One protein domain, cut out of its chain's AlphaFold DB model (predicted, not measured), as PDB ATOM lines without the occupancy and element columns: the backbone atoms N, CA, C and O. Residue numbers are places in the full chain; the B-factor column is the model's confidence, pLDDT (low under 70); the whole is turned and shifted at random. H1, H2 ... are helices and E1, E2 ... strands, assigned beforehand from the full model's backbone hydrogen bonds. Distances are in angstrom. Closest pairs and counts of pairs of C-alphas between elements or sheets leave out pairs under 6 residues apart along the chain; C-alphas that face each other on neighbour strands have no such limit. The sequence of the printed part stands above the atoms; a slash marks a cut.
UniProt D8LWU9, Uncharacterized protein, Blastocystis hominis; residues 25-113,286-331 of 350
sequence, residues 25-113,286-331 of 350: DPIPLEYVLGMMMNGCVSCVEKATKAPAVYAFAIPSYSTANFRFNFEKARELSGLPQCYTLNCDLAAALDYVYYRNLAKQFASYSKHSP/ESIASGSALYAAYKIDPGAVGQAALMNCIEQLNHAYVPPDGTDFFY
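Overview. This is residues 25 to 113 and 286 to 331 of the 350 residues of an uncharacterized protein of Blastocystis hominis (UniProt D8LWU9). A small sheet of two parallel strands, E1 and E2, stands in the middle between two groups of helices: the pair H1 and H2 on one side, and on the other H3, H4 and H5, of which H4 packs on E1. The far half of H1 runs out from the body to residues 45 to 50, which stick out, as do residues 106 to 112 beyond H3, while a tail without named elements, residues 318 to 331, follows H5. The printed part has 135 residues, with five named helices and two named strands in the order H1 E1 H2 E2 H3 H4 H5; the class is mostly helix. The whole is flat and only just compact, close to loose, with a radius of gyration of the C-alphas of 16.8 A and spans of 60 by 46 by 23 A.

Arrangement. E1, residues 54 to 58, and E2, residues 82 to 86, are parallel neighbours at 31 degrees; N 56 and O 83 are 2.8 A apart and N 85 and O 56 3.0 A, within hydrogen-bond range. With H2, residues 64 to 77, they form a strand-helix-strand unit, two parallel strands with a helix between them along the chain, and its crossover is right-handed. H1, residues 29 to 48, touches H2 with residues 30 to 38 alone, at a steep tilt of 59 degrees, the same way; the closest C-alphas, of Gly 34 and Ala 73, are 4.4 A apart. The closest C-alphas of E1 and H4, residues 287 to 300, are those of Ala 55 and Ala 296, 5.2 A apart. H3, residues 87 to 101, touches H4 about perpendicular, at 76 degrees, with the closest C-alphas, of Ala 90 and Gly 291, 4.4 A apart. H3 also touches H5, residues 308 to 317, at a shallow tilt of 15 degrees, opposite ways; the closest C-alphas, of Leu 89 and Ile 314, are 7.0 A apart. Helix packing is mostly crossed, but only just: of three touching pairs, one is at a shallow tilt. H1 and H2 are each apart from H3, H4 and H5. Every O i to N i+4 pair is within hydrogen-bond range in H1, H2, H4 and H5, and 9 of 11 are in H3.

Along the chain. H1 begins at C-alpha 29 at (71.273, 96.008, 155.376) and is 28.6 A long. E1 begins at C-alpha 54 at (84.435, 110.778, 151.380). H2 measures 19.8 A, H3 21.6 A and H4 20.0 A, while E1, E2 and H5 measure 12.6 A, 13.6 A and 14.4 A. H5 ends at C-alpha 317 at (87.656, 101.905, 135.099).

Size, cuts and confidence. The C-alphas farthest apart, of Asp 25 and His 111, are 60.8 A apart. Residues 114 to 285 are not printed; C-alphas 113 and 286 are 27.0 A apart across this cut, which lies in the link from H3 to H4. Of the links that are printed whole, none is long. Mean pLDDT of the printed part is 86.4, with residues 25 to 26 and 329 to 331 of this model under 70.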
ATOM      1  N   ASP A  25      60.977  94.248 163.972       55.97
ATOM      2  CA  ASP A  25      61.161  94.031 162.544       55.97
ATOM      3  C   ASP A  25      62.632  93.781 162.147       55.97
ATOM      4  O   ASP A  25      63.565  94.311 162.763       55.97
ATOM      5  N   PRO A  26      62.878  93.002 161.079       67.44
ATOM      6  CA  PRO A  26      64.199  92.891 160.471       67.44
ATOM      7  C   PRO A  26      64.747  94.265 160.059       67.44
ATOM      8  O   PRO A  26      64.053  95.052 159.419       67.44
ATOM      9  N   ILE A  27      66.016  94.537 160.374       74.19
ATOM     10  CA  ILE A  27      66.697  95.764 159.943       74.19
ATOM     11  C   ILE A  27      67.286  95.545 158.541       74.19
ATOM     12  O   ILE A  27      68.116  94.644 158.386       74.19
ATOM     13  N   PRO A  28      66.915  96.355 157.529       78.50
ATOM     14  CA  PRO A  28      67.526  96.278 156.204       78.50
ATOM     15  C   PRO A  28      69.036  96.550 156.251       78.50
ATOM     16  O   PRO A  28      69.513  97.358 157.055       78.50
ATOM     17  N   LEU A  29      69.807  95.900 155.378       81.62
ATOM     18  CA  LEU A  29      71.273  96.008 155.376       81.62
ATOM     19  C   LEU A  29      71.761  97.432 155.078       81.62
ATOM     20  O   LEU A  29      72.832  97.819 155.544       81.62
ATOM     21  N   GLU A  30      70.966  98.234 154.376       84.81
ATOM     22  CA  GLU A  30      71.239  99.641 154.086       84.81
ATOM     23  C   GLU A  30      71.335 100.472 155.373       84.81
ATOM     24  O   GLU A  30      72.171 101.370 155.461       84.81
ATOM     25  N   TYR A  31      70.547 100.145 156.406       82.94
ATOM     26  CA  TYR A  31      70.659 100.800 157.713       82.94
ATOM     27  C   TYR A  31      71.963 100.429 158.409       82.94
ATOM     28  O   TYR A  31      72.634 101.301 158.956       82.94
ATOM     29  N   VAL A  32      72.341  99.149 158.376       85.38
ATOM     30  CA  VAL A  32      73.605  98.684 158.969       85.38
ATOM     31  C   VAL A  32      74.786  99.358 158.273       85.38
ATOM     32  O   VAL A  32      75.670  99.900 158.937       85.38
ATOM     33  N   LEU A  33      74.768  99.403 156.940       87.12
ATOM     34  CA  LEU A  33      75.785 100.083 156.148       87.12
ATOM     35  C   LEU A  33      75.821 101.591 156.449       87.12
ATOM     36  O   LEU A  33      76.900 102.135 156.668       87.12
ATOM     37  N   GLY A  34      74.666 102.253 156.553       88.56
ATOM     38  CA  GLY A  34      74.580 103.670 156.917       88.56
ATOM     39  C   GLY A  34      75.123 103.964 158.322       88.56
ATOM     40  O   GLY A  34      75.820 104.959 158.532       88.56
ATOM     41  N   MET A  35      74.891 103.069 159.289       87.06
ATOM     42  CA  MET A  35      75.492 103.160 160.626       87.06
ATOM     43  C   MET A  35      77.020 103.027 160.572       87.06
ATOM     44  O   MET A  35      77.723 103.787 161.241       87.06
ATOM     45  N   MET A  36      77.544 102.097 159.765       90.19
ATOM     46  CA  MET A  36      78.989 101.931 159.568       90.19
ATOM     47  C   MET A  36      79.618 103.169 158.919       90.19
ATOM     48  O   MET A  36      80.642 103.653 159.404       90.19
ATOM     49  N   MET A  37      78.980 103.726 157.884       90.56
ATOM     50  CA  MET A  37      79.401 104.975 157.238       90.56
ATOM     51  C   MET A  37      79.510 106.120 158.248       90.56
ATOM     52  O   MET A  37      80.543 106.785 158.312       90.56
ATOM     53  N   ASN A  38      78.489 106.298 159.091       89.25
ATOM     54  CA  ASN A  38      78.492 107.315 160.145       89.25
ATOM     55  C   ASN A  38      79.599 107.097 161.182       89.25
ATOM     56  O   ASN A  38      80.196 108.064 161.660       89.25
ATOM     57  N   GLY A  39      79.918 105.842 161.505       90.38
ATOM     58  CA  GLY A  39      81.073 105.504 162.334       90.38
ATOM     59  C   GLY A  39      82.386 106.004 161.726       90.38
ATOM     60  O   GLY A  39      83.137 106.721 162.391       90.38
ATOM     61  N   CYS A  40      82.635 105.689 160.451       90.12
ATOM     62  CA  CYS A  40      83.827 106.139 159.726       90.12
ATOM     63  C   CYS A  40      83.906 107.669 159.628       90.12
ATOM     64  O   CYS A  40      84.946 108.256 159.925       90.12
ATOM     65  N   VAL A  41      82.799 108.319 159.270       89.12
ATOM     66  CA  VAL A  41      82.694 109.782 159.163       89.12
ATOM     67  C   VAL A  41      82.996 110.449 160.497       89.12
ATOM     68  O   VAL A  41      83.833 111.345 160.553       89.12
ATOM     69  N   SER A  42      82.413 109.954 161.594       88.56
ATOM     70  CA  SER A  42      82.676 110.496 162.930       88.56
ATOM     71  C   SER A  42      84.161 110.430 163.300       88.56
ATOM     72  O   SER A  42      84.677 111.353 163.934       88.56
ATOM     73  N   CYS A  43      84.867 109.365 162.910       89.94
ATOM     74  CA  CYS A  43      86.311 109.261 163.115       89.94
ATOM     75  C   CYS A  43      87.077 110.333 162.324       89.94
ATOM     76  O   CYS A  43      87.953 110.993 162.888       89.94
ATOM     77  N   VAL A  44      86.725 110.546 161.052       89.44
ATOM     78  CA  VAL A  44      87.374 111.544 160.185       89.44
ATOM     79  C   VAL A  44      87.100 112.967 160.662       89.44
ATOM     80  O   VAL A  44      88.035 113.756 160.774       89.44
ATOM     81  N   GLU A  45      85.858 113.309 160.994       86.88
ATOM     82  CA  GLU A  45      85.489 114.651 161.462       86.88
ATOM     83  C   GLU A  45      86.185 115.006 162.780       86.88
ATOM     84  O   GLU A  45      86.687 116.119 162.944       86.88
ATOM     85  N   LYS A  46      86.292 114.044 163.708       89.44
ATOM     86  CA  LYS A  46      87.052 114.224 164.955       89.44
ATOM     87  C   LYS A  46      88.538 114.462 164.694       89.44
ATOM     88  O   LYS A  46      89.147 115.276 165.388       89.44
ATOM     89  N   ALA A  47      89.114 113.751 163.727       90.44
ATOM     90  CA  ALA A  47      90.532 113.852 163.401       90.44
ATOM     91  C   ALA A  47      90.870 115.151 162.647       90.44
ATOM     92  O   ALA A  47      91.836 115.829 162.986       90.44
ATOM     93  N   THR A  48      90.067 115.508 161.645       87.44
ATOM     94  CA  THR A  48      90.347 116.614 160.714       87.44
ATOM     95  C   THR A  48      89.789 117.956 161.176       87.44
ATOM     96  O   THR A  48      90.333 118.995 160.809       87.44
ATOM     97  N   LYS A  49      88.724 117.953 161.993       87.06
ATOM     98  CA  LYS A  49      87.988 119.153 162.433       87.06
ATOM     99  C   LYS A  49      87.495 120.032 161.274       87.06
ATOM    100  O   LYS A  49      87.280 121.229 161.463       87.06
ATOM    101  N   ALA A  50      87.323 119.454 160.088       77.75
ATOM    102  CA  ALA A  50      86.891 120.144 158.882       77.75
ATOM    103  C   ALA A  50      85.909 119.269 158.088       77.75
ATOM    104  O   ALA A  50      85.962 118.043 158.205       77.75
ATOM    105  N   PRO A  51      85.026 119.870 157.268       72.31
ATOM    106  CA  PRO A  51      84.228 119.114 156.313       72.31
ATOM    107  C   PRO A  51      85.141 118.324 155.372       72.31
ATOM    108  O   PRO A  51      86.085 118.880 154.808       72.31
ATOM    109  N   ALA A  52      84.851 117.038 155.200       82.19
ATOM    110  CA  ALA A  52      85.592 116.157 154.312       82.19
ATOM    111  C   ALA A  52      84.704 115.671 153.165       82.19
ATOM    112  O   ALA A  52      83.484 115.561 153.295       82.19
ATOM    113  N   VAL A  53      85.342 115.355 152.042       89.31
ATOM    114  CA  VAL A  53      84.739 114.550 150.981       89.31
ATOM    115  C   VAL A  53      85.168 113.108 151.193       89.31
ATOM    116  O   VAL A  53      86.344 112.830 151.420       89.31
ATOM    117  N   TYR A  54      84.209 112.193 151.113       92.88
ATOM    118  CA  TYR A  54      84.435 110.778 151.380       92.88
ATOM    119  C   TYR A  54      84.460 109.987 150.079       92.88
ATOM    120  O   TYR A  54      83.566 110.133 149.246       92.88
ATOM    121  N   ALA A  55      85.443 109.105 149.934       95.00
ATOM    122  CA  ALA A  55      85.418 108.031 148.954       95.00
ATOM    123  C   ALA A  55      85.486 106.697 149.695       95.00
ATOM    124  O   ALA A  55      86.410 106.456 150.470       95.00
ATOM    125  N   PHE A  56      84.497 105.844 149.467       95.00
ATOM    126  CA  PHE A  56      84.430 104.517 150.054       95.00
ATOM    127  C   PHE A  56      84.874 103.483 149.027       95.00
ATOM    128  O   PHE A  56      84.311 103.390 147.932       95.00
ATOM    129  N   ALA A  57      85.874 102.691 149.402       93.94
ATOM    130  CA  ALA A  57      86.256 101.527 148.629       93.94
ATOM    131  C   ALA A  57      85.159 100.457 148.708       93.94
ATOM    132  O   ALA A  57      84.708 100.108 149.801       93.94
ATOM    133  N   ILE A  58      84.754  99.920 147.562       91.56
ATOM    134  CA  ILE A  58      83.786  98.826 147.449       91.56
ATOM    135  C   ILE A  58      84.421  97.649 146.700       91.56
ATOM    136  O   ILE A  58      85.342  97.873 145.916       91.56
ATOM    137  N   PRO A  59      83.985  96.398 146.915       87.12
ATOM    138  CA  PRO A  59      84.534  95.262 146.179       87.12
ATOM    139  C   PRO A  59      84.440  95.446 144.656       87.12
ATOM    140  O   PRO A  59      83.433  95.931 144.151       87.12
ATOM    141  N   SER A  60      85.449  95.008 143.899       83.69
ATOM    142  CA  SER A  60      85.451  95.162 142.431       83.69
ATOM    143  C   SER A  60      84.307  94.420 141.722       83.69
ATOM    144  O   SER A  60      83.944  94.758 140.600       83.69
ATOM    145  N   TYR A  61      83.690  93.446 142.393       83.94
ATOM    146  CA  TYR A  61      82.496  92.734 141.934       83.94
ATOM    147  C   TYR A  61      81.167  93.412 142.305       83.94
ATOM    148  O   TYR A  61      80.097  92.828 142.127       83.94
ATOM    149  N   SER A  62      81.199  94.628 142.854       85.88
ATOM    150  CA  SER A  62      79.995  95.385 143.190       85.88
ATOM    151  C   SER A  62      79.165  95.702 141.945       85.88
ATOM    152  O   SER A  62      79.587  96.451 141.057       85.88
ATOM    153  N   THR A  63      77.950  95.158 141.914       88.06
ATOM    154  CA  THR A  63      76.976  95.342 140.833       88.06
ATOM    155  C   THR A  63      76.295  96.709 140.898       88.06
ATOM    156  O   THR A  63      76.475  97.488 141.842       88.06
ATOM    157  N   ALA A  64      75.464  97.004 139.894       88.56
ATOM    158  CA  ALA A  64      74.620  98.194 139.899       88.56
ATOM    159  C   ALA A  64      73.682  98.231 141.120       88.56
ATOM    160  O   ALA A  64      73.541  99.292 141.731       88.56
ATOM    161  N   ASN A  65      73.113  97.091 141.538       84.69
ATOM    162  CA  ASN A  65      72.250  97.047 142.722       84.69
ATOM    163  C   ASN A  65      73.030  97.257 144.020       84.69
ATOM    164  O   ASN A  65      72.554  97.975 144.896       84.69
ATOM    165  N   PHE A  66      74.252  96.720 144.142       87.25
ATOM    166  CA  PHE A  66      75.094  97.031 145.300       87.25
ATOM    167  C   PHE A  66      75.333  98.537 145.421       87.25
ATOM    168  O   PHE A  66      75.169  99.107 146.497       87.25
ATOM    169  N   ARG A  67      75.692  99.197 144.312       89.75
ATOM    170  CA  ARG A  67      75.927 100.648 144.291       89.75
ATOM    171  C   ARG A  67      74.650 101.443 144.575       89.75
ATOM    172  O   ARG A  67      74.721 102.461 145.255       89.75
ATOM    173  N   PHE A  68      73.489 100.963 144.128       88.56
ATOM    174  CA  PHE A  68      72.194 101.545 144.484       88.56
ATOM    175  C   PHE A  68      71.897 101.429 145.990       88.56
ATOM    176  O   PHE A  68      71.556 102.426 146.624       88.56
ATOM    177  N   ASN A  69      72.088 100.252 146.590       87.25
ATOM    178  CA  ASN A  69      71.890 100.045 148.031       87.25
ATOM    179  C   ASN A  69      72.910 100.836 148.864       87.25
ATOM    180  O   ASN A  69      72.583 101.362 149.927       87.25
ATOM    181  N   PHE A  70      74.135 100.981 148.360       91.25
ATOM    182  CA  PHE A  70      75.152 101.845 148.947       91.25
ATOM    183  C   PHE A  70      74.700 103.313 148.960       91.25
ATOM    184  O   PHE A  70      74.827 103.992 149.976       91.25
ATOM    185  N   GLU A  71      74.116 103.791 147.863       90.50
ATOM    186  CA  GLU A  71      73.556 105.143 147.775       90.50
ATOM    187  C   GLU A  71      72.368 105.333 148.732       90.50
ATOM    188  O   GLU A  71      72.266 106.358 149.406       90.50
ATOM    189  N   LYS A  72      71.516 104.314 148.890       88.88
ATOM    190  CA  LYS A  72      70.453 104.314 149.907       88.88
ATOM    191  C   LYS A  72      71.015 104.387 151.325       88.88
ATOM    192  O   LYS A  72      70.527 105.169 152.137       88.88
ATOM    193  N   ALA A  73      72.068 103.630 151.620       89.00
ATOM    194  CA  ALA A  73      72.756 103.696 152.905       89.00
ATOM    195  C   ALA A  73      73.372 105.083 153.162       89.00
ATOM    196  O   ALA A  73      73.260 105.601 154.276       89.00
ATOM    197  N   ARG A  74      73.942 105.727 152.132       92.00
ATOM    198  CA  ARG A  74      74.411 107.121 152.204       92.00
ATOM    199  C   ARG A  74      73.266 108.061 152.582       92.00
ATOM    200  O   ARG A  74      73.418 108.828 153.531       92.00
ATOM    201  N   GLU A  75      72.126 107.990 151.893       89.00
ATOM    202  CA  GLU A  75      70.941 108.807 152.210       89.00
ATOM    203  C   GLU A  75      70.492 108.612 153.666       89.00
ATOM    204  O   GLU A  75      70.309 109.592 154.389       89.00
ATOM    205  N   LEU A  76      70.391 107.359 154.122       84.56
ATOM    206  CA  LEU A  76      70.007 107.011 155.497       84.56
ATOM    207  C   LEU A  76      71.018 107.501 156.542       84.56
ATOM    208  O   LEU A  76      70.639 107.826 157.666       84.56
ATOM    209  N   SER A  77      72.301 107.563 156.183       85.31
ATOM    210  CA  SER A  77      73.353 108.082 157.061       85.31
ATOM    211  C   SER A  77      73.329 109.612 157.193       85.31
ATOM    212  O   SER A  77      73.904 110.147 158.137       85.31
ATOM    213  N   GLY A  78      72.635 110.318 156.292       85.50
ATOM    214  CA  GLY A  78      72.583 111.782 156.254       85.50
ATOM    215  C   GLY A  78      73.814 112.436 155.620       85.50
ATOM    216  O   GLY A  78      73.950 113.658 155.667       85.50
ATOM    217  N   LEU A  79      74.709 111.654 155.011       88.38
ATOM    218  CA  LEU A  79      75.885 112.180 154.319       88.38
ATOM    219  C   LEU A  79      75.466 112.880 153.030       88.38
ATOM    220  O   LEU A  79      74.886 112.216 152.181       88.38
ATOM    221  N   PRO A  80      75.783 114.167 152.808       85.62
ATOM    222  CA  PRO A  80      75.312 114.889 151.624       85.62
ATOM    223  C   PRO A  80      75.928 114.357 150.328       85.62
ATOM    224  O   PRO A  80      75.269 114.344 149.291       85.62
ATOM    225  N   GLN A  81      77.182 113.903 150.388       88.31
ATOM    226  CA  GLN A  81      77.919 113.400 149.240       88.31
ATOM    227  C   GLN A  81      78.999 112.414 149.682       88.31
ATOM    228  O   GLN A  81      79.742 112.663 150.632       88.31
ATOM    229  N   CYS A  82      79.117 111.315 148.947       92.44
ATOM    230  CA  CYS A  82      80.290 110.458 148.962       92.44
ATOM    231  C   CYS A  82      80.485 109.833 147.582       92.44
ATOM    232  O   CYS A  82      79.561 109.771 146.772       92.44
ATOM    233  N   TYR A  83      81.687 109.343 147.333       93.88
ATOM    234  CA  TYR A  83      82.051 108.637 146.118       93.88
ATOM    235  C   TYR A  83      82.312 107.169 146.432       93.88
ATOM    236  O   TYR A  83      82.649 106.810 147.558       93.88
ATOM    237  N   THR A  84      82.178 106.317 145.422       94.56
ATOM    238  CA  THR A  84      82.599 104.917 145.499       94.56
ATOM    239  C   THR A  84      83.783 104.692 144.573       94.56
ATOM    240  O   THR A  84      83.858 105.315 143.512       94.56
ATOM    241  N   LEU A  85      84.706 103.821 144.971       94.00
ATOM    242  CA  LEU A  85      85.848 103.386 144.166       94.00
ATOM    243  C   LEU A  85      86.029 101.879 144.341       94.00
ATOM    244  O   LEU A  85      85.920 101.386 145.458       94.00
ATOM    245  N   ASN A  86      86.304 101.131 143.274       91.44
ATOM    246  CA  ASN A  86      86.620  99.708 143.425       91.44
ATOM    247  C   ASN A  86      87.897  99.532 144.269       91.44
ATOM    248  O   ASN A  86      88.860 100.282 144.112       91.44
ATOM    249  N   CYS A  87      87.909  98.559 145.177       90.56
ATOM    250  CA  CYS A  87      88.973  98.389 146.164       90.56
ATOM    251  C   CYS A  87      90.343  98.142 145.527       90.56
ATOM    252  O   CYS A  87      91.340  98.718 145.961       90.56
ATOM    253  N   ASP A  88      90.384  97.338 144.475       87.88
ATOM    254  CA  ASP A  88      91.628  96.980 143.804       87.88
ATOM    255  C   ASP A  88      92.131  98.142 142.931       87.88
ATOM    256  O   ASP A  88      93.328  98.432 142.948       87.88
ATOM    257  N   LEU A  89      91.223  98.919 142.318       90.00
ATOM    258  CA  LEU A  89      91.560 100.196 141.678       90.00
ATOM    259  C   LEU A  89      92.105 101.215 142.682       90.00
ATOM    260  O   LEU A  89      93.023 101.961 142.351       90.00
ATOM    261  N   ALA A  90      91.583 101.253 143.912       93.62
ATOM    262  CA  ALA A  90      92.121 102.112 144.963       93.62
ATOM    263  C   ALA A  90      93.559 101.707 145.323       93.62
ATOM    264  O   ALA A  90      94.444 102.559 145.386       93.62
ATOM    265  N   ALA A  91      93.825 100.409 145.481       92.69
ATOM    266  CA  ALA A  91      95.183  99.925 145.717       92.69
ATOM    267  C   ALA A  91      96.120 100.186 144.523       92.69
ATOM    268  O   ALA A  91      97.273 100.573 144.720       92.69
ATOM    269  N   ALA A  92      95.635 100.030 143.288       90.88
ATOM    270  CA  ALA A  92      96.386 100.371 142.084       90.88
ATOM    271  C   ALA A  92      96.685 101.880 142.009       90.88
ATOM    272  O   ALA A  92      97.802 102.272 141.673       90.88
ATOM    273  N   LEU A  93      95.724 102.733 142.376       92.25
ATOM    274  CA  LEU A  93      95.914 104.180 142.444       92.25
ATOM    275  C   LEU A  93      97.000 104.548 143.462       92.25
ATOM    276  O   LEU A  93      97.919 105.287 143.115       92.25
ATOM    277  N   ASP A  94      96.945 103.992 144.674       94.06
ATOM    278  CA  ASP A  94      97.985 104.171 145.696       94.06
ATOM    279  C   ASP A  94      99.366 103.739 145.176       94.06
ATOM    280  O   ASP A  94     100.358 104.465 145.291       94.06
ATOM    281  N   TYR A  95      99.417 102.592 144.491       91.81
ATOM    282  CA  TYR A  95     100.641 102.075 143.894       91.81
ATOM    283  C   TYR A  95     101.262 103.025 142.873       91.81
ATOM    284  O   TYR A  95     102.466 103.317 142.918       91.81
ATOM    285  N   VAL A  96     100.452 103.446 141.908       90.00
ATOM    286  CA  VAL A  96     100.916 104.167 140.727       90.00
ATOM    287  C   VAL A  96     101.176 105.628 141.066       90.00
ATOM    288  O   VAL A  96     102.180 106.175 140.614       90.00
ATOM    289  N   TYR A  97     100.344 106.258 141.898       91.44
ATOM    290  CA  TYR A  97     100.434 107.686 142.198       91.44
ATOM    291  C   TYR A  97     101.816 108.088 142.732       91.44
ATOM    292  O   TYR A  97     102.524 108.888 142.110       91.44
ATOM    293  N   TYR A  98     102.254 107.481 143.839       90.00
ATOM    294  CA  TYR A  98     103.524 107.839 144.477       90.00
ATOM    295  C   TYR A  98     104.741 107.462 143.630       90.00
ATOM    296  O   TYR A  98     105.726 108.201 143.572       90.00
ATOM    297  N   ARG A  99     104.671 106.338 142.911       90.19
ATOM    298  CA  ARG A  99     105.750 105.908 142.008       90.19
ATOM    299  C   ARG A  99     105.870 106.810 140.791       90.19
ATOM    300  O   ARG A  99     106.988 107.076 140.347       90.19
ATOM    301  N   ASN A 100     104.752 107.328 140.289       87.94
ATOM    302  CA  ASN A 100     104.766 108.286 139.195       87.94
ATOM    303  C   ASN A 100     105.347 109.636 139.642       87.94
ATOM    304  O   ASN A 100     106.186 110.197 138.940       87.94
ATOM    305  N   LEU A 101     105.003 110.115 140.846       88.12
ATOM    306  CA  LEU A 101     105.639 111.302 141.440       88.12
ATOM    307  C   LEU A 101     107.155 111.126 141.604       88.12
ATOM    308  O   LEU A 101     107.925 112.038 141.310       88.12
ATOM    309  N   ALA A 102     107.591 109.927 141.992       89.94
ATOM    310  CA  ALA A 102     109.001 109.557 142.076       89.94
ATOM    311  C   ALA A 102     109.650 109.246 140.709       89.94
ATOM    312  O   ALA A 102     110.806 108.823 140.667       89.94
ATOM    313  N   LYS A 103     108.932 109.441 139.592       88.56
ATOM    314  CA  LYS A 103     109.383 109.178 138.212       88.56
ATOM    315  C   LYS A 103     109.865 107.742 137.969       88.56
ATOM    316  O   LYS A 103     110.625 107.497 137.034       88.56
ATOM    317  N   GLN A 104     109.400 106.777 138.761       87.62
ATOM    318  CA  GLN A 104     109.809 105.372 138.638       87.62
ATOM    319  C   GLN A 104     109.303 104.719 137.350       87.62
ATOM    320  O   GLN A 104     109.865 103.718 136.918       87.62
ATOM    321  N   PHE A 105     108.279 105.296 136.715       83.75
ATOM    322  CA  PHE A 105     107.771 104.793 135.445       83.75
ATOM    323  C   PHE A 105     108.430 105.414 134.206       83.75
ATOM    324  O   PHE A 105     108.094 105.033 133.089       83.75
ATOM    325  N   ALA A 106     109.380 106.345 134.372       83.38
ATOM    326  CA  ALA A 106     109.972 107.091 133.258       83.38
ATOM    327  C   ALA A 106     110.749 106.214 132.256       83.38
ATOM    328  O   ALA A 106     110.971 106.633 131.123       83.38
ATOM    329  N   SER A 107     111.171 105.012 132.663       81.69
ATOM    330  CA  SER A 107     111.859 104.045 131.800       81.69
ATOM    331  C   SER A 107     110.922 103.190 130.943       81.69
ATOM    332  O   SER A 107     111.400 102.500 130.046       81.69
ATOM    333  N   TYR A 108     109.616 103.190 131.222       80.19
ATOM    334  CA  TYR A 108     108.643 102.413 130.456       80.19
ATOM    335  C   TYR A 108     108.107 103.217 129.275       80.19
ATOM    336  O   TYR A 108     108.105 104.447 129.260       80.19
ATOM    337  N   SER A 109     107.673 102.503 128.243       74.94
ATOM    338  CA  SER A 109     107.140 103.097 127.018       74.94
ATOM    339  C   SER A 109     106.123 102.163 126.381       74.94
ATOM    340  O   SER A 109     106.035 100.997 126.745       74.94
ATOM    341  N   LYS A 110     105.432 102.616 125.333       71.06
ATOM    342  CA  LYS A 110     104.524 101.758 124.556       71.06
ATOM    343  C   LYS A 110     105.193 100.487 123.998       71.06
ATOM    344  O   LYS A 110     104.517  99.495 123.756       71.06
ATOM    345  N   HIS A 111     106.511 100.507 123.780       73.88
ATOM    346  CA  HIS A 111     107.282  99.353 123.294       73.88
ATOM    347  C   HIS A 111     107.905  98.516 124.421       73.88
ATOM    348  O   HIS A 111     108.416  97.429 124.165       73.88
ATOM    349  N   SER A 112     107.870  99.020 125.653       76.25
ATOM    350  CA  SER A 112     108.313  98.335 126.868       76.25
ATOM    351  C   SER A 112     107.375  98.727 128.019       76.25
ATOM    352  O   SER A 112     107.778  99.525 128.874       76.25
ATOM    353  N   PRO A 113     106.115  98.256 127.987       75.50
ATOM    354  CA  PRO A 113     105.091  98.640 128.955       75.50
ATOM    355  C   PRO A 113     105.390  98.113 130.361       75.50
ATOM    356  O   PRO A 113     106.137  97.143 130.535       75.50
ATOM    357  N   GLU A 286      96.350  99.272 154.461       90.81
ATOM    358  CA  GLU A 286      96.140 100.722 154.310       90.81
ATOM    359  C   GLU A 286      96.053 101.199 152.855       90.81
ATOM    360  O   GLU A 286      95.448 102.241 152.599       90.81
ATOM    361  N   SER A 287      96.607 100.463 151.882       92.94
ATOM    362  CA  SER A 287      96.728 100.942 150.493       92.94
ATOM    363  C   SER A 287      95.379 101.277 149.850       92.94
ATOM    364  O   SER A 287      95.255 102.259 149.123       92.94
ATOM    365  N   ILE A 288      94.335 100.507 150.164       94.19
ATOM    366  CA  ILE A 288      92.967 100.744 149.676       94.19
ATOM    367  C   ILE A 288      92.402 102.054 150.249       94.19
ATOM    368  O   ILE A 288      91.775 102.835 149.528       94.19
ATOM    369  N   ALA A 289      92.623 102.316 151.540       94.56
ATOM    370  CA  ALA A 289      92.172 103.542 152.194       94.56
ATOM    371  C   ALA A 289      92.968 104.761 151.699       94.56
ATOM    372  O   ALA A 289      92.374 105.797 151.402       94.56
ATOM    373  N   SER A 290      94.286 104.616 151.534       95.25
ATOM    374  CA  SER A 290      95.172 105.641 150.968       95.25
ATOM    375  C   SER A 290      94.765 106.018 149.540       95.25
ATOM    376  O   SER A 290      94.531 107.192 149.246       95.25
ATOM    377  N   GLY A 291      94.557 105.028 148.667       95.25
ATOM    378  CA  GLY A 291      94.064 105.248 147.307       95.25
ATOM    379  C   GLY A 291      92.693 105.921 147.271       95.25
ATOM    380  O   GLY A 291      92.455 106.838 146.487       95.25
ATOM    381  N   SER A 292      91.800 105.524 148.178       95.88
ATOM    382  CA  SER A 292      90.480 106.148 148.314       95.88
ATOM    383  C   SER A 292      90.589 107.613 148.756       95.88
ATOM    384  O   SER A 292      89.884 108.466 148.219       95.88
ATOM    385  N   ALA A 293      91.510 107.945 149.667       94.38
ATOM    386  CA  ALA A 293      91.783 109.328 150.063       94.38
ATOM    387  C   ALA A 293      92.335 110.171 148.895       94.38
ATOM    388  O   ALA A 293      91.896 111.306 148.703       94.38
ATOM    389  N   LEU A 294      93.232 109.614 148.069       94.50
ATOM    390  CA  LEU A 294      93.720 110.269 146.844       94.50
ATOM    391  C   LEU A 294      92.584 110.547 145.853       94.50
ATOM    392  O   LEU A 294      92.512 111.631 145.270       94.50
ATOM    393  N   TYR A 295      91.670 109.593 145.686       95.31
ATOM    394  CA  TYR A 295      90.504 109.759 144.826       95.31
ATOM    395  C   TYR A 295      89.524 110.805 145.374       95.31
ATOM    396  O   TYR A 295      89.032 111.640 144.619       95.31
ATOM    397  N   ALA A 296      89.292 110.839 146.690       94.12
ATOM    398  CA  ALA A 296      88.499 111.894 147.321       94.12
ATOM    399  C   ALA A 296      89.122 113.286 147.111       94.12
ATOM    400  O   ALA A 296      88.407 114.229 146.774       94.12
ATOM    401  N   ALA A 297      90.448 113.410 147.236       92.75
ATOM    402  CA  ALA A 297      91.163 114.652 146.945       92.75
ATOM    403  C   ALA A 297      90.985 115.083 145.480       92.75
ATOM    404  O   ALA A 297      90.701 116.249 145.213       92.75
ATOM    405  N   TYR A 298      91.063 114.135 144.540       93.19
ATOM    406  CA  TYR A 298      90.794 114.390 143.124       93.19
ATOM    407  C   TYR A 298      89.362 114.875 142.876       93.19
ATOM    408  O   TYR A 298      89.151 115.789 142.083       93.19
ATOM    409  N   LYS A 299      88.374 114.311 143.578       93.31
ATOM    410  CA  LYS A 299      86.975 114.744 143.471       93.31
ATOM    411  C   LYS A 299      86.727 116.151 144.020       93.31
ATOM    412  O   LYS A 299      85.789 116.798 143.561       93.31
ATOM    413  N   ILE A 300      87.539 116.618 144.971       90.81
ATOM    414  CA  ILE A 300      87.488 117.996 145.483       90.81
ATOM    415  C   ILE A 300      88.118 118.960 144.476       90.81
ATOM    416  O   ILE A 300      87.487 119.934 144.069       90.81
ATOM    417  N   ASP A 301      89.372 118.702 144.110       90.00
ATOM    418  CA  ASP A 301      90.151 119.557 143.220       90.00
ATOM    419  C   ASP A 301      91.013 118.693 142.286       90.00
ATOM    420  O   ASP A 301      92.131 118.293 142.640       90.00
ATOM    421  N   PRO A 302      90.524 118.430 141.060       88.50
ATOM    422  CA  PRO A 302      91.272 117.687 140.054       88.50
ATOM    423  C   PRO A 302      92.656 118.273 139.744       88.50
ATOM    424  O   PRO A 302      93.580 117.530 139.398       88.50
ATOM    425  N   GLY A 303      92.814 119.598 139.858       86.25
ATOM    426  CA  GLY A 303      94.059 120.303 139.560       86.25
ATOM    427  C   GLY A 303      95.121 120.122 140.643       86.25
ATOM    428  O   GLY A 303      96.308 120.029 140.322       86.25
ATOM    429  N   ALA A 304      94.709 120.004 141.908       84.81
ATOM    430  CA  ALA A 304      95.621 119.877 143.045       84.81
ATOM    431  C   ALA A 304      96.398 118.552 143.072       84.81
ATOM    432  O   ALA A 304      97.507 118.498 143.602       84.81
ATOM    433  N   VAL A 305      95.849 117.478 142.493       85.56
ATOM    434  CA  VAL A 305      96.458 116.138 142.586       85.56
ATOM    435  C   VAL A 305      97.590 115.925 141.564       85.56
ATOM    436  O   VAL A 305      98.389 114.998 141.708       85.56
ATOM    437  N   GLY A 306      97.708 116.794 140.551       83.81
ATOM    438  CA  GLY A 306      98.854 116.837 139.627       83.81
ATOM    439  C   GLY A 306      99.009 115.624 138.697       83.81
ATOM    440  O   GLY A 306     100.060 115.453 138.084       83.81
ATOM    441  N   GLN A 307      97.986 114.768 138.596       84.88
ATOM    442  CA  GLN A 307      98.021 113.477 137.891       84.88
ATOM    443  C   GLN A 307      96.746 113.244 137.053       84.88
ATOM    444  O   GLN A 307      96.144 112.173 137.092       84.88
ATOM    445  N   ALA A 308      96.310 114.257 136.297       85.62
ATOM    446  CA  ALA A 308      95.014 114.253 135.604       85.62
ATOM    447  C   ALA A 308      94.801 113.044 134.668       85.62
ATOM    448  O   ALA A 308      93.716 112.473 134.644       85.62
ATOM    449  N   ALA A 309      95.831 112.620 133.925       83.69
ATOM    450  CA  ALA A 309      95.729 111.462 133.032       83.69
ATOM    451  C   ALA A 309      95.470 110.152 133.800       83.69
ATOM    452  O   ALA A 309      94.598 109.380 133.412       83.69
ATOM    453  N   LEU A 310      96.175 109.945 134.918       85.88
ATOM    454  CA  LEU A 310      95.970 108.792 135.798       85.88
ATOM    455  C   LEU A 310      94.557 108.802 136.384       85.88
ATOM    456  O   LEU A 310      93.859 107.796 136.307       85.88
ATOM    457  N   MET A 311      94.111 109.945 136.904       89.50
ATOM    458  CA  MET A 311      92.784 110.044 137.511       89.50
ATOM    459  C   MET A 311      91.655 109.832 136.500       89.50
ATOM    460  O   MET A 311      90.697 109.128 136.803       89.50
ATOM    461  N   ASN A 312      91.793 110.343 135.274       86.88
ATOM    462  CA  ASN A 312      90.834 110.071 134.201       86.88
ATOM    463  C   ASN A 312      90.734 108.577 133.872       86.88
ATOM    464  O   ASN A 312      89.637 108.085 133.618       86.88
ATOM    465  N   CYS A 313      91.854 107.853 133.888       85.69
ATOM    466  CA  CYS A 313      91.841 106.412 133.665       85.69
ATOM    467  C   CYS A 313      91.129 105.679 134.819       85.69
ATOM    468  O   CYS A 313      90.235 104.871 134.575       85.69
ATOM    469  N   ILE A 314      91.409 106.051 136.076       89.50
ATOM    470  CA  ILE A 314      90.701 105.503 137.246       89.50
ATOM    471  C   ILE A 314      89.180 105.720 137.152       89.50
ATOM    472  O   ILE A 314      88.423 104.793 137.426       89.50
ATOM    473  N   GLU A 315      88.714 106.899 136.724       89.81
ATOM    474  CA  GLU A 315      87.278 107.160 136.510       89.81
ATOM    475  C   GLU A 315      86.656 106.223 135.473       89.81
ATOM    476  O   GLU A 315      85.578 105.679 135.700       89.81
ATOM    477  N   GLN A 316      87.332 106.020 134.339       87.88
ATOM    478  CA  GLN A 316      86.837 105.157 133.261       87.88
ATOM    479  C   GLN A 316      86.727 103.695 133.705       87.88
ATOM    480  O   GLN A 316      85.816 102.973 133.294       87.88
ATOM    481  N   LEU A 317      87.637 103.263 134.574       86.38
ATOM    482  CA  LEU A 317      87.656 101.905 135.099       86.38
ATOM    483  C   LEU A 317      86.714 101.678 136.277       86.38
ATOM    484  O   LEU A 317      86.326 100.540 136.531       86.38
ATOM    485  N   ASN A 318      86.311 102.729 136.982       90.69
ATOM    486  CA  ASN A 318      85.455 102.633 138.156       90.69
ATOM    487  C   ASN A 318      83.968 102.478 137.785       90.69
ATOM    488  O   ASN A 318      83.127 103.318 138.110       90.69
ATOM    489  N   HIS A 319      83.634 101.383 137.110       87.31
ATOM    490  CA  HIS A 319      82.267 101.031 136.741       87.31
ATOM    491  C   HIS A 319      81.710  99.899 137.614       87.31
ATOM    492  O   HIS A 319      82.432  99.193 138.324       87.31
ATOM    493  N   ALA A 320      80.384  99.760 137.602       86.75
ATOM    494  CA  ALA A 320      79.710  98.630 138.226       86.75
ATOM    495  C   ALA A 320      80.053  97.334 137.489       86.75
ATOM    496  O   ALA A 320      80.079  97.313 136.257       86.75
ATOM    497  N   TYR A 321      80.256  96.252 138.234       84.75
ATOM    498  CA  TYR A 321      80.400  94.938 137.632       84.75
ATOM    499  C   TYR A 321      79.087  94.507 136.965       84.75
ATOM    500  O   TYR A 321      78.003  94.667 137.536       84.75
ATOM    501  N   VAL A 322      79.194  93.946 135.759       84.69
ATOM    502  CA  VAL A 322      78.065  93.409 134.992       84.69
ATOM    503  C   VAL A 322      78.236  91.891 134.876       84.69
ATOM    504  O   VAL A 322      79.102  91.438 134.123       84.69
ATOM    505  N   PRO A 323      77.434  91.095 135.608       78.88
ATOM    506  CA  PRO A 323      77.463  89.639 135.527       78.88
ATOM    507  C   PRO A 323      77.208  89.141 134.091       78.88
ATOM    508  O   PRO A 323      76.237  89.582 133.469       78.88
ATOM    509  N   PRO A 324      78.019  88.209 133.552       77.50
ATOM    510  CA  PRO A 324      77.846  87.681 132.195       77.50
ATOM    511  C   PRO A 324      76.489  87.017 131.941       77.50
ATOM    512  O   PRO A 324      76.008  87.007 130.812       77.50
ATOM    513  N   ASP A 325      75.883  86.448 132.980       78.38
ATOM    514  CA  ASP A 325      74.580  85.780 132.935       78.38
ATOM    515  C   ASP A 325      73.410  86.706 133.316       78.38
ATOM    516  O   ASP A 325      72.260  86.268 133.361       78.38
ATOM    517  N   GLY A 326      73.692  87.983 133.599       71.94
ATOM    518  CA  GLY A 326      72.712  88.966 134.053       71.94
ATOM    519  C   GLY A 326      72.179  88.725 135.468       71.94
ATOM    520  O   GLY A 326      71.250  89.423 135.880       71.94
ATOM    521  N   THR A 327      72.724  87.764 136.221       70.56
ATOM    522  CA  THR A 327      72.263  87.480 137.581       70.56
ATOM    523  C   THR A 327      72.917  88.427 138.578       70.56
ATOM    524  O   THR A 327      74.118  88.388 138.824       70.56
ATOM    525  N   ASP A 328      72.119  89.308 139.177       70.69
ATOM    526  CA  ASP A 328      72.603  90.143 140.270       70.69
ATOM    527  C   ASP A 328      72.444  89.402 141.600       70.69
ATOM    528  O   ASP A 328      71.345  89.259 142.142       70.69
ATOM    529  N   PHE A 329      73.551  88.895 142.131       64.19
ATOM    530  CA  PHE A 329      73.561  88.160 143.392       64.19
ATOM    531  C   PHE A 329      73.246  89.048 144.606       64.19
ATOM    532  O   PHE A 329      72.758  88.533 145.615       64.19
ATOM    533  N   PHE A 330      73.412  90.375 144.504       60.28
ATOM    534  CA  PHE A 330      72.966  91.313 145.539       60.28
ATOM    535  C   PHE A 330      71.439  91.529 145.533       60.28
ATOM    536  O   PHE A 330      70.925  92.218 146.411       60.28
ATOM    537  N   TYR A 331      70.695  90.912 144.600       50.00
ATOM    538  CA  TYR A 331      69.231  91.008 144.510       50.00
ATOM    539  C   TYR A 331      68.462  89.922 145.294       50.00
ATOM    540  O   TYR A 331      67.236  89.972 145.401       50.00
TER     541      TYR A 331